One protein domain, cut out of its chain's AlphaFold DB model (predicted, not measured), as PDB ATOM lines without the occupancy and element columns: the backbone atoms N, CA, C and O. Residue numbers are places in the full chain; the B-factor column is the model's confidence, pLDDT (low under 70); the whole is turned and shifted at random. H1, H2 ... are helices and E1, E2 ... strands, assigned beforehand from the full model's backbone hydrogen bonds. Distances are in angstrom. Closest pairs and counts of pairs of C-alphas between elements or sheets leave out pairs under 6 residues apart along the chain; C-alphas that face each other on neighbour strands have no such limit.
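AT A GLANCE: This is residues 6 to 91 of the 94 residues of the protein "Aminotransferase" of Lentisphaerae bacterium (UniProt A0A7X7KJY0). The model is an open, loosely spread arrangement in which no helix touches another: H2 lies towards one end and the long helix H3 towards the other, H1 lies between these two ends at one edge, across the model from the strands E1 and E2, and residues 28 to 47, with no named element, are strung from H2 to H3 through the middle. After these residues H3 folds back, the small hairpin of E1 and E2 lies off to one side, and residues 85 to 91, with the short H4, stick out as a tail. The printed part has 86 residues with four named helices and two named strands, in the order H1, H2, H3, E1, E2, H4; the sheet, order E1 - E2, is antiparallel, and the class is mostly helix. The whole is loose, with a radius of gyration of the C-alphas of 17.2 A and spans of 45 by 36 by 26 A.

IN THESE COORDINATES: H1 is residues 6 to 11, beginning at C-alpha 6 at (173.447, 230.409, 139.760). H2 is residues 16 to 27, 16.4 A from first to last C-alpha. H3 is residues 48 to 64, 24.1 A long, from C-alpha 48 at (195.606, 246.697, 137.740) to C-alpha 64 at (204.057, 224.494, 141.957). E1 is residues 70 to 73, 9.5 A long, and E2 is residues 78 to 81, 10.1 A long. H4 is residues 88 to 91, ending at C-alpha 91 at (202.423, 234.113, 163.338).

HOW THE PARTS SIT: E1 and E2 form a hairpin of antiparallel neighbour strands, with 143 degrees between their directions. The C-alphas of Tyr 70 and Pro 81 face each other at 4.3 A. N 71 and O 80 are within hydrogen-bond range at 2.8 A, and so are N 80 and O 71 at 2.9 A. H1 and H2 are only just apart, their closest C-alphas 8.5 A from each other. Also apart are, for instance, H2 and H3, H2 and E1, H3 and E2, and H3 and H4. Every O i to N i+4 pair is within hydrogen-bond range in H1, H2 and H3; H4, with 4 residues, is too short for such a pair, and its one O i to N i+3 pair is within range.

THE WHOLE: The two C-alphas farthest apart are those of Ala 17 and Ala 90, at 45.6 A. The printed part has no cut. The link from H2 to H3, 20 residues, is long; the link from E2 to H4 is short, and the other links are tight. Residues 43 to 50, of which 48 to 50 belong to H3, residues 58 to 64 of H3, and residues 85 to 91, of which 88 to 91 belong to H4, stand free. The mean pLDDT of the printed part is 84.3; it is under 70 at residues 31 to 33, residues 85 to 88 and residue 91.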
ATOM      1  N   PRO A   6     173.476 230.437 141.228       70.25
ATOM      2  CA  PRO A   6     173.447 230.409 139.760       70.25
ATOM      3  C   PRO A   6     174.699 231.008 139.113       70.25
ATOM      4  O   PRO A   6     175.179 230.526 138.090       70.25
ATOM      5  N   TYR A   7     175.228 232.080 139.708       76.94
ATOM      6  CA  TYR A   7     176.355 232.803 139.131       76.94
ATOM      7  C   TYR A   7     177.660 232.022 139.284       76.94
ATOM      8  O   TYR A   7     178.396 231.853 138.316       76.94
ATOM      9  N   ILE A   8     177.918 231.475 140.475       76.81
ATOM     10  CA  ILE A   8     179.116 230.665 140.712       76.81
ATOM     11  C   ILE A   8     179.059 229.360 139.916       76.81
ATOM     12  O   ILE A   8     180.067 228.967 139.337       76.81
ATOM     13  N   THR A   9     177.895 228.712 139.811       79.12
ATOM     14  CA  THR A   9     177.778 227.489 139.002       79.12
ATOM     15  C   THR A   9     178.022 227.763 137.524       79.12
ATOM     16  O   THR A   9     178.663 226.953 136.863       79.12
ATOM     17  N   HIS A  10     177.582 228.921 137.023       82.88
ATOM     18  CA  HIS A  10     177.878 229.355 135.661       82.88
ATOM     19  C   HIS A  10     179.376 229.616 135.448       82.88
ATOM     20  O   HIS A  10     179.950 229.082 134.504       82.88
ATOM     21  N   LEU A  11     180.024 230.374 136.343       82.69
ATOM     22  CA  LEU A  11     181.461 230.670 136.254       82.69
ATOM     23  C   LEU A  11     182.337 229.414 136.327       82.69
ATOM     24  O   LEU A  11     183.357 229.333 135.652       82.69
ATOM     25  N   LEU A  12     181.934 228.434 137.136       81.50
ATOM     26  CA  LEU A  12     182.642 227.162 137.281       81.50
ATOM     27  C   LEU A  12     182.296 226.148 136.177       81.50
ATOM     28  O   LEU A  12     182.820 225.036 136.201       81.50
ATOM     29  N   GLY A  13     181.414 226.491 135.229       85.69
ATOM     30  CA  GLY A  13     181.001 225.589 134.151       85.69
ATOM     31  C   GLY A  13     180.266 224.334 134.639       85.69
ATOM     32  O   GLY A  13     180.300 223.303 133.971       85.69
ATOM     33  N   ILE A  14     179.622 224.401 135.806       85.50
ATOM     34  CA  ILE A  14     178.916 223.271 136.413       85.50
ATOM     35  C   ILE A  14     177.644 223.000 135.607       85.50
ATOM     36  O   ILE A  14     176.779 223.869 135.475       85.50
ATOM     37  N   THR A  15     177.521 221.784 135.077       88.06
ATOM     38  CA  THR A  15     176.349 221.385 134.291       88.06
ATOM     39  C   THR A  15     175.142 221.097 135.187       88.06
ATOM     40  O   THR A  15     175.272 220.861 136.389       88.06
ATOM     41  N   GLN A  16     173.943 221.038 134.601       84.06
ATOM     42  CA  GLN A  16     172.755 220.606 135.344       84.06
ATOM     43  C   GLN A  16     172.915 219.181 135.903       84.06
ATOM     44  O   GLN A  16     172.514 218.918 137.032       84.06
ATOM     45  N   ALA A  17     173.569 218.283 135.158       88.31
ATOM     46  CA  ALA A  17     173.843 216.923 135.615       88.31
ATOM     47  C   ALA A  17     174.785 216.896 136.833       88.31
ATOM     48  O   ALA A  17     174.586 216.105 137.757       88.31
ATOM     49  N   ASP A  18     175.786 217.783 136.868       85.94
ATOM     50  CA  ASP A  18     176.661 217.942 138.032       85.94
ATOM     51  C   ASP A  18     175.890 218.443 139.250       85.94
ATOM     52  O   ASP A  18     176.055 217.897 140.340       85.94
ATOM     53  N   LEU A  19     175.010 219.432 139.063       83.62
ATOM     54  CA  LEU A  19     174.145 219.942 140.126       83.62
ATOM     55  C   LEU A  19     173.235 218.853 140.687       83.62
ATOM     56  O   LEU A  19     173.164 218.692 141.903       83.62
ATOM     57  N   ASP A  20     172.579 218.081 139.824       86.56
ATOM     58  CA  ASP A  20     171.684 217.006 140.251       86.56
ATOM     59  C   ASP A  20     172.446 215.940 141.053       86.56
ATOM     60  O   ASP A  20     171.979 215.503 142.111       86.56
ATOM     61  N   ARG A  21     173.663 215.590 140.613       85.62
ATOM     62  CA  ARG A  21     174.577 214.706 141.347       85.62
ATOM     63  C   ARG A  21     174.951 215.286 142.712       85.62
ATOM     64  O   ARG A  21     174.833 214.589 143.717       85.62
ATOM     65  N   PHE A  22     175.369 216.549 142.774       83.25
ATOM     66  CA  PHE A  22     175.724 217.205 144.035       83.25
ATOM     67  C   PHE A  22     174.540 217.251 145.004       83.25
ATOM     68  O   PHE A  22     174.693 216.948 146.187       83.25
ATOM     69  N   MET A  23     173.343 217.564 144.509       82.44
ATOM     70  CA  MET A  23     172.129 217.608 145.320       82.44
ATOM     71  C   MET A  23     171.722 216.223 145.831       82.44
ATOM     72  O   MET A  23     171.245 216.114 146.963       82.44
ATOM     73  N   ALA A  24     171.916 215.163 145.043       85.38
ATOM     74  CA  ALA A  24     171.691 213.790 145.491       85.38
ATOM     75  C   ALA A  24     172.643 213.399 146.635       85.38
ATOM     76  O   ALA A  24     172.195 212.846 147.639       85.38
ATOM     77  N   GLU A  25     173.923 213.756 146.532       81.50
ATOM     78  CA  GLU A  25     174.933 213.497 147.569       81.50
ATOM     79  C   GLU A  25     174.656 214.280 148.859       81.50
ATOM     80  O   GLU A  25     174.713 213.721 149.956       81.50
ATOM     81  N   VAL A  26     174.254 215.551 148.749       80.19
ATOM     82  CA  VAL A  26     173.820 216.356 149.903       80.19
ATOM     83  C   VAL A  26     172.615 215.711 150.593       80.19
ATOM     84  O   VAL A  26     172.627 215.544 151.812       80.19
ATOM     85  N   ARG A  27     171.597 215.281 149.832       82.38
ATOM     86  CA  ARG A  27     170.421 214.576 150.381       82.38
ATOM     87  C   ARG A  27     170.785 213.240 151.030       82.38
ATOM     88  O   ARG A  27     170.116 212.825 151.969       82.38
ATOM     89  N   ALA A  28     171.841 212.586 150.554       82.19
ATOM     90  CA  ALA A  28     172.376 211.353 151.121       82.19
ATOM     91  C   ALA A  28     173.290 211.578 152.346       82.19
ATOM     92  O   ALA A  28     173.904 210.622 152.825       82.19
ATOM     93  N   GLY A  29     173.413 212.814 152.850       72.62
ATOM     94  CA  GLY A  29     174.271 213.145 153.994       72.62
ATOM     95  C   GLY A  29     175.767 213.131 153.664       72.62
ATOM     96  O   GLY A  29     176.604 212.958 154.549       72.62
ATOM     97  N   LYS A  30     176.124 213.281 152.384       70.12
ATOM     98  CA  LYS A  30     177.501 213.276 151.875       70.12
ATOM     99  C   LYS A  30     177.822 214.588 151.140       70.12
ATOM    100  O   LYS A  30     178.188 214.559 149.968       70.12
ATOM    101  N   PRO A  31     177.800 215.760 151.805       66.25
ATOM    102  CA  PRO A  31     178.114 217.048 151.163       66.25
ATOM    103  C   PRO A  31     179.581 217.181 150.696       66.25
ATOM    104  O   PRO A  31     179.972 218.197 150.129       66.25
ATOM    105  N   ARG A  32     180.397 216.142 150.915       66.19
ATOM    106  CA  ARG A  32     181.850 216.067 150.707       66.19
ATOM    107  C   ARG A  32     182.320 216.390 149.287       66.19
ATOM    108  O   ARG A  32     183.501 216.674 149.118       66.19
ATOM    109  N   LEU A  33     181.429 216.313 148.300       67.06
ATOM    110  CA  LEU A  33     181.734 216.476 146.876       67.06
ATOM    111  C   LEU A  33     181.372 217.860 146.320       67.06
ATOM    112  O   LEU A  33     181.517 218.083 145.120       67.06
ATOM    113  N   LEU A  34     180.904 218.785 147.164       72.69
ATOM    114  CA  LEU A  34     180.646 220.150 146.720       72.69
ATOM    115  C   LEU A  34     181.970 220.875 146.428       72.69
ATOM    116  O   LEU A  34     182.854 220.889 147.290       72.69
ATOM    117  N   PRO A  35     182.122 221.498 145.247       74.19
ATOM    118  CA  PRO A  35     183.308 222.284 144.946       74.19
ATOM    119  C   PRO A  35     183.401 223.490 145.888       74.19
ATOM    120  O   PRO A  35     182.431 224.223 146.095       74.19
ATOM    121  N   GLY A  36     184.588 223.695 146.458       76.31
ATOM    122  CA  GLY A  36     184.920 224.908 147.200       76.31
ATOM    123  C   GLY A  36     185.326 226.050 146.268       76.31
ATOM    124  O   GLY A  36     185.646 225.839 145.100       76.31
ATOM    125  N   PHE A  37     185.349 227.269 146.799       80.25
ATOM    126  CA  PHE A  37     185.914 228.429 146.115       80.25
ATOM    127  C   PHE A  37     186.481 229.419 147.132       80.25
ATOM    128  O   PHE A  37     186.083 229.435 148.297       80.25
ATOM    129  N   VAL A  38     187.401 230.262 146.672       83.12
ATOM    130  CA  VAL A  38     187.936 231.386 147.447       83.12
ATOM    131  C   VAL A  38     187.302 232.666 146.917       83.12
ATOM    132  O   VAL A  38     187.262 232.889 145.709       83.12
ATOM    133  N   ARG A  39     186.785 233.510 147.815       83.94
ATOM    134  CA  ARG A  39     186.256 234.829 147.454       83.94
ATOM    135  C   ARG A  39     187.341 235.878 147.637       83.94
ATOM    136  O   ARG A  39     187.804 236.096 148.753       83.94
ATOM    137  N   LEU A  40     187.647 236.583 146.560       86.12
ATOM    138  CA  LEU A  40     188.471 237.784 146.572       86.12
ATOM    139  C   LEU A  40     187.548 239.008 146.603       86.12
ATOM    140  O   LEU A  40     186.474 239.002 146.000       86.12
ATOM    141  N   SER A  41     187.916 240.041 147.353       88.50
ATOM    142  CA  SER A  41     187.156 241.291 147.442       88.50
ATOM    143  C   SER A  41     188.088 242.446 147.123       88.50
ATOM    144  O   SER A  41     189.082 242.628 147.814       88.50
ATOM    145  N   LEU A  42     187.766 243.184 146.064       89.00
ATOM    146  CA  LEU A  42     188.540 244.331 145.603       89.00
ATOM    147  C   LEU A  42     187.947 245.623 146.175       89.00
ATOM    148  O   LEU A  42     186.725 245.767 146.260       89.00
ATOM    149  N   GLY A  43     188.812 246.546 146.578       91.56
ATOM    150  CA  GLY A  43     188.478 247.895 147.022       91.56
ATOM    151  C   GLY A  43     188.846 248.958 145.985       91.56
ATOM    152  O   GLY A  43     189.525 248.689 144.999       91.56
ATOM    153  N   LEU A  44     188.430 250.203 146.238       92.62
ATOM    154  CA  LEU A  44     188.708 251.356 145.360       92.62
ATOM    155  C   LEU A  44     190.198 251.705 145.230       92.62
ATOM    156  O   LEU A  44     190.572 252.470 144.351       92.62
ATOM    157  N   TYR A  45     191.026 251.192 146.134       94.25
ATOM    158  CA  TYR A  45     192.464 251.430 146.174       94.25
ATOM    159  C   TYR A  45     193.268 250.377 145.404       94.25
ATOM    160  O   TYR A  45     194.480 250.534 145.306       94.25
ATOM    161  N   ASN A  46     192.628 249.321 144.883       95.62
ATOM    162  CA  ASN A  46     193.359 248.309 144.135       95.62
ATOM    163  C   ASN A  46     193.763 248.804 142.746       95.62
ATOM    164  O   ASN A  46     192.996 249.498 142.075       95.62
ATOM    165  N   THR A  47     194.957 248.415 142.304       96.81
ATOM    166  CA  THR A  47     195.484 248.750 140.971       96.81
ATOM    167  C   THR A  47     195.424 247.548 140.032       96.81
ATOM    168  O   THR A  47     195.304 246.410 140.476       96.81
ATOM    169  N   ALA A  48     195.516 247.784 138.719       96.19
ATOM    170  CA  ALA A  48     195.606 246.697 137.740       96.19
ATOM    171  C   ALA A  48     196.838 245.808 137.993       96.19
ATOM    172  O   ALA A  48     196.709 244.590 137.996       96.19
ATOM    173  N   ASP A  49     197.979 246.417 138.329       97.50
ATOM    174  CA  ASP A  49     199.223 245.702 138.639       97.50
ATOM    175  C   ASP A  49     199.060 244.727 139.821       97.50
ATOM    176  O   ASP A  49     199.615 243.630 139.811       97.50
ATOM    177  N   GLU A  50     198.265 245.084 140.839       96.50
ATOM    178  CA  GLU A  50     197.956 244.181 141.956       96.50
ATOM    179  C   GLU A  50     197.096 242.986 141.520       96.50
ATOM    180  O   GLU A  50     197.260 241.880 142.043       96.50
ATOM    181  N   ILE A  51     196.186 243.185 140.559       95.25
ATOM    182  CA  ILE A  51     195.378 242.101 139.988       95.25
ATOM    183  C   ILE A  51     196.250 241.168 139.149       95.25
ATOM    184  O   ILE A  51     196.113 239.949 139.267       95.25
ATOM    185  N   ASP A  52     197.166 241.720 138.355       96.81
ATOM    186  CA  ASP A  52     198.113 240.941 137.555       96.81
ATOM    187  C   ASP A  52     199.034 240.109 138.456       96.81
ATOM    188  O   ASP A  52     199.181 238.900 138.254       96.81
ATOM    189  N   TYR A  53     199.558 240.716 139.525       96.38
ATOM    190  CA  TYR A  53     200.349 240.011 140.531       96.38
ATOM    191  C   TYR A  53     199.558 238.876 141.201       96.38
ATOM    192  O   TYR A  53     200.064 237.763 141.364       96.38
ATOM    193  N   LEU A  54     198.297 239.120 141.565       95.06
ATOM    194  CA  LEU A  54     197.427 238.090 142.136       95.06
ATOM    195  C   LEU A  54     197.194 236.930 141.156       95.06
ATOM    196  O   LEU A  54     197.242 235.765 141.563       95.06
ATOM    197  N   ALA A  55     196.952 237.223 139.878       95.00
ATOM    198  CA  ALA A  55     196.754 236.210 138.846       95.00
ATOM    199  C   ALA A  55     198.017 235.357 138.628       95.00
ATOM    200  O   ALA A  55     197.928 234.126 138.511       95.00
ATOM    201  N   GLU A  56     199.194 235.985 138.636       97.38
ATOM    202  CA  GLU A  56     200.479 235.287 138.568       97.38
ATOM    203  C   GLU A  56     200.684 234.387 139.793       97.38
ATOM    204  O   GLU A  56     200.960 233.193 139.648       97.38
ATOM    205  N   ALA A  57     200.461 234.913 140.998       95.62
ATOM    206  CA  ALA A  57     200.594 234.156 142.238       95.62
ATOM    207  C   ALA A  57     199.669 232.927 142.269       95.62
ATOM    208  O   ALA A  57     200.105 231.830 142.627       95.62
ATOM    209  N   LEU A  58     198.409 233.071 141.842       94.69
ATOM    210  CA  LEU A  58     197.468 231.951 141.732       94.69
ATOM    211  C   LEU A  58     197.921 230.913 140.699       94.69
ATOM    212  O   LEU A  58     197.772 229.713 140.933       94.69
ATOM    213  N   THR A  59     198.510 231.352 139.586       96.00
ATOM    214  CA  THR A  59     199.064 230.456 138.562       96.00
ATOM    215  C   THR A  59     200.243 229.652 139.107       96.00
ATOM    216  O   THR A  59     200.301 228.432 138.924       96.00
ATOM    217  N   VAL A  60     201.156 230.305 139.831       96.50
ATOM    218  CA  VAL A  60     202.287 229.641 140.492       96.50
ATOM    219  C   VAL A  60     201.793 228.655 141.550       96.50
ATOM    220  O   VAL A  60     202.232 227.508 141.553       96.50
ATOM    221  N   LEU A  61     200.828 229.040 142.390       93.88
ATOM    222  CA  LEU A  61     200.218 228.141 143.376       93.88
ATOM    223  C   LEU A  61     199.538 226.934 142.721       93.88
ATOM    224  O   LEU A  61     199.638 225.816 143.222       93.88
ATOM    225  N   HIS A  62     198.857 227.124 141.592       91.75
ATOM    226  CA  HIS A  62     198.225 226.020 140.881       91.75
ATOM    227  C   HIS A  62     199.254 225.025 140.326       91.75
ATOM    228  O   HIS A  62     199.032 223.811 140.404       91.75
ATOM    229  N   ARG A  63     200.371 225.527 139.784       95.62
ATOM    230  CA  ARG A  63     201.432 224.722 139.164       95.62
ATOM    231  C   ARG A  63     202.335 224.055 140.206       95.62
ATOM    232  O   ARG A  63     202.396 222.827 140.263       95.62
ATOM    233  N   ASP A  64     202.955 224.867 141.058       94.00
ATOM    234  CA  ASP A  64     204.057 224.494 141.957       94.00
ATOM    235  C   ASP A  64     203.682 224.584 143.445       94.00
ATOM    236  O   ASP A  64     204.513 224.333 144.316       94.00
ATOM    237  N   GLY A  65     202.445 224.976 143.756       88.00
ATOM    238  CA  GLY A  65     202.005 225.146 145.133       88.00
ATOM    239  C   GLY A  65     202.002 223.842 145.936       88.00
ATOM    240  O   GLY A  65     202.014 222.735 145.380       88.00
ATOM    241  N   PRO A  66     201.960 223.962 147.274       85.81
ATOM    242  CA  PRO A  66     201.982 222.817 148.168       85.81
ATOM    243  C   PRO A  66     200.812 221.872 147.879       85.81
ATOM    244  O   PRO A  66     199.665 222.288 147.705       85.81
ATOM    245  N   ARG A  67     201.107 220.571 147.858       86.62
ATOM    246  CA  ARG A  67     200.100 219.512 147.749       86.62
ATOM    247  C   ARG A  67     199.869 218.937 149.140       86.62
ATOM    248  O   ARG A  67     200.777 218.355 149.724       86.62
ATOM    249  N   GLY A  68     198.669 219.136 149.671       86.38
ATOM    250  CA  GLY A  68     198.246 218.593 150.958       86.38
ATOM    251  C   GLY A  68     197.230 217.472 150.780       86.38
ATOM    252  O   GLY A  68     196.393 217.519 149.877       86.38
ATOM    253  N   THR A  69     197.285 216.478 151.659       89.69
ATOM    254  CA  THR A  69     196.187 215.523 151.837       89.69
ATOM    255  C   THR A  69     195.249 216.071 152.902       89.69
ATOM    256  O   THR A  69     195.701 216.687 153.864       89.69
ATOM    257  N   TYR A  70     193.945 215.884 152.725       87.38
ATOM    258  CA  TYR A  70     192.937 216.378 153.656       87.38
ATOM    259  C   TYR A  70     192.054 215.230 154.122       87.38
ATOM    260  O   TYR A  70     191.550 214.450 153.310       87.38
ATOM    261  N   ARG A  71     191.814 215.164 155.431       88.56
ATOM    262  CA  ARG A  71     190.876 214.227 156.043       88.56
ATOM    263  C   ARG A  71     189.581 214.938 156.381       88.56
ATOM    264  O   ARG A  71     189.584 215.992 157.010       88.56
ATOM    265  N   PHE A  72     188.469 214.327 155.994       85.19
ATOM    266  CA  PHE A  72     187.155 214.815 156.380       85.19
ATOM    267  C   PHE A  72     186.832 214.432 157.826       85.19
ATOM    268  O   PHE A  72     186.854 213.251 158.183       85.19
ATOM    269  N   ASP A  73     186.477 215.427 158.624       85.69
ATOM    270  CA  ASP A  73     185.927 215.284 159.961       85.69
ATOM    271  C   ASP A  73     184.400 215.361 159.891       85.69
ATOM    272  O   ASP A  73     183.816 216.403 159.600       85.69
ATOM    273  N   ALA A  74     183.752 214.224 160.147       82.00
ATOM    274  CA  ALA A  74     182.302 214.106 160.074       82.00
ATOM    275  C   ALA A  74     181.570 214.766 161.246       82.00
ATOM    276  O   ALA A  74     180.394 215.081 161.093       82.00
ATOM    277  N   ALA A  75     182.231 214.979 162.387       84.88
ATOM    278  CA  ALA A  75     181.601 215.630 163.533       84.88
ATOM    279  C   ALA A  75     181.432 217.138 163.297       84.88
ATOM    280  O   ALA A  75     180.452 217.722 163.748       84.88
ATOM    281  N   ASN A  76     182.376 217.743 162.568       81.00
ATOM    282  CA  ASN A  76     182.420 219.183 162.296       81.00
ATOM    283  C   ASN A  76     182.138 219.547 160.825       81.00
ATOM    284  O   ASN A  76     182.216 220.717 160.458       81.00
ATOM    285  N   GLU A  77     181.841 218.553 159.981       79.94
ATOM    286  CA  GLU A  77     181.574 218.693 158.541       79.94
ATOM    287  C   GLU A  77     182.641 219.498 157.776       79.94
ATOM    288  O   GLU A  77     182.342 220.268 156.861       79.94
ATOM    289  N   CYS A  78     183.912 219.315 158.136       82.44
ATOM    290  CA  CYS A  78     185.026 220.076 157.578       82.44
ATOM    291  C   CYS A  78     186.210 219.181 157.194       82.44
ATOM    292  O   CYS A  78     186.274 218.001 157.537       82.44
ATOM    293  N   TYR A  79     187.149 219.741 156.435       84.44
ATOM    294  CA  TYR A  79     188.381 219.064 156.043       84.44
ATOM    295  C   TYR A  79     189.561 219.620 156.835       84.44
ATOM    296  O   TYR A  79     189.766 220.833 156.867       84.44
ATOM    297  N   HIS A  80     190.364 218.728 157.414       86.75
ATOM    298  CA  HIS A  80     191.613 219.069 158.093       86.75
ATOM    299  C   HIS A  80     192.797 218.593 157.257       86.75
ATOM    300  O   HIS A  80     192.764 217.454 156.781       86.75
ATOM    301  N   PRO A  81     193.843 219.410 157.073       88.69
ATOM    302  CA  PRO A  81     195.042 218.952 156.392       88.69
ATOM    303  C   PRO A  81     195.758 217.891 157.234       88.69
ATOM    304  O   PRO A  81     195.812 217.960 158.463       88.69
ATOM    305  N   GLU A  82     196.330 216.903 156.565       90.81
ATOM    306  CA  GLU A  82     197.162 215.877 157.178       90.81
ATOM    307  C   GLU A  82     198.636 216.263 157.074       90.81
ATOM    308  O   GLU A  82     199.073 216.837 156.078       90.81
ATOM    309  N   GLY A  83     199.413 215.965 158.118       83.81
ATOM    310  CA  GLY A  83     200.844 216.283 158.148       83.81
ATOM    311  C   GLY A  83     201.170 217.778 158.257       83.81
ATOM    312  O   GLY A  83     202.338 218.138 158.183       83.81
ATOM    313  N   PHE A  84     200.169 218.639 158.467       77.75
ATOM    314  CA  PHE A  84     200.356 220.061 158.748       77.75
ATOM    315  C   PHE A  84     200.128 220.344 160.229       77.75
ATOM    316  O   PHE A  84     199.075 220.031 160.782       77.75
ATOM    317  N   THR A  85     201.118 220.956 160.871       66.50
ATOM    318  CA  THR A  85     200.985 221.517 162.217       66.50
ATOM    319  C   THR A  85     200.916 223.029 162.081       66.50
ATOM    320  O   THR A  85     201.833 223.646 161.542       66.50
ATOM    321  N   TYR A  86     199.811 223.622 162.524       67.75
ATOM    322  CA  TYR A  86     199.682 225.071 162.584       67.75
ATOM    323  C   TYR A  86     200.237 225.561 163.916       67.75
ATOM    324  O   TYR A  86     199.712 225.202 164.967       67.75
ATOM    325  N   ASP A  87     201.270 226.396 163.871       69.00
ATOM    326  CA  ASP A  87     201.654 227.232 165.006       69.00
ATOM    327  C   ASP A  87     201.096 228.636 164.764       69.00
ATOM    328  O   ASP A  87     201.755 229.502 164.190       69.00
ATOM    329  N   PHE A  88     199.827 228.835 165.125       67.12
ATOM    330  CA  PHE A  88     199.185 230.143 164.992       67.12
ATOM    331  C   PHE A  88     199.824 231.185 165.920       67.12
ATOM    332  O   PHE A  88     199.868 232.366 165.574       67.12
ATOM    333  N   ASP A  89     200.372 230.750 167.056       74.06
ATOM    334  CA  ASP A  89     201.005 231.632 168.031       74.06
ATOM    335  C   ASP A  89     202.327 232.199 167.510       74.06
ATOM    336  O   ASP A  89     202.675 233.325 167.854       74.06
ATOM    337  N   ALA A  90     203.056 231.476 166.657       70.12
ATOM    338  CA  ALA A  90     204.261 231.993 166.008       70.12
ATOM    339  C   ALA A  90     203.977 233.119 164.995       70.12
ATOM    340  O   ALA A  90     204.837 233.972 164.786       70.12
ATOM    341  N   TRP A  91     202.790 233.143 164.382       53.66
ATOM    342  CA  TRP A  91     202.423 234.113 163.338       53.66
ATOM    343  C   TRP A  91     201.752 235.373 163.894       53.66
ATOM    344  O   TRP A  91     201.730 236.403 163.225       53.66
TER     345      TRP A  91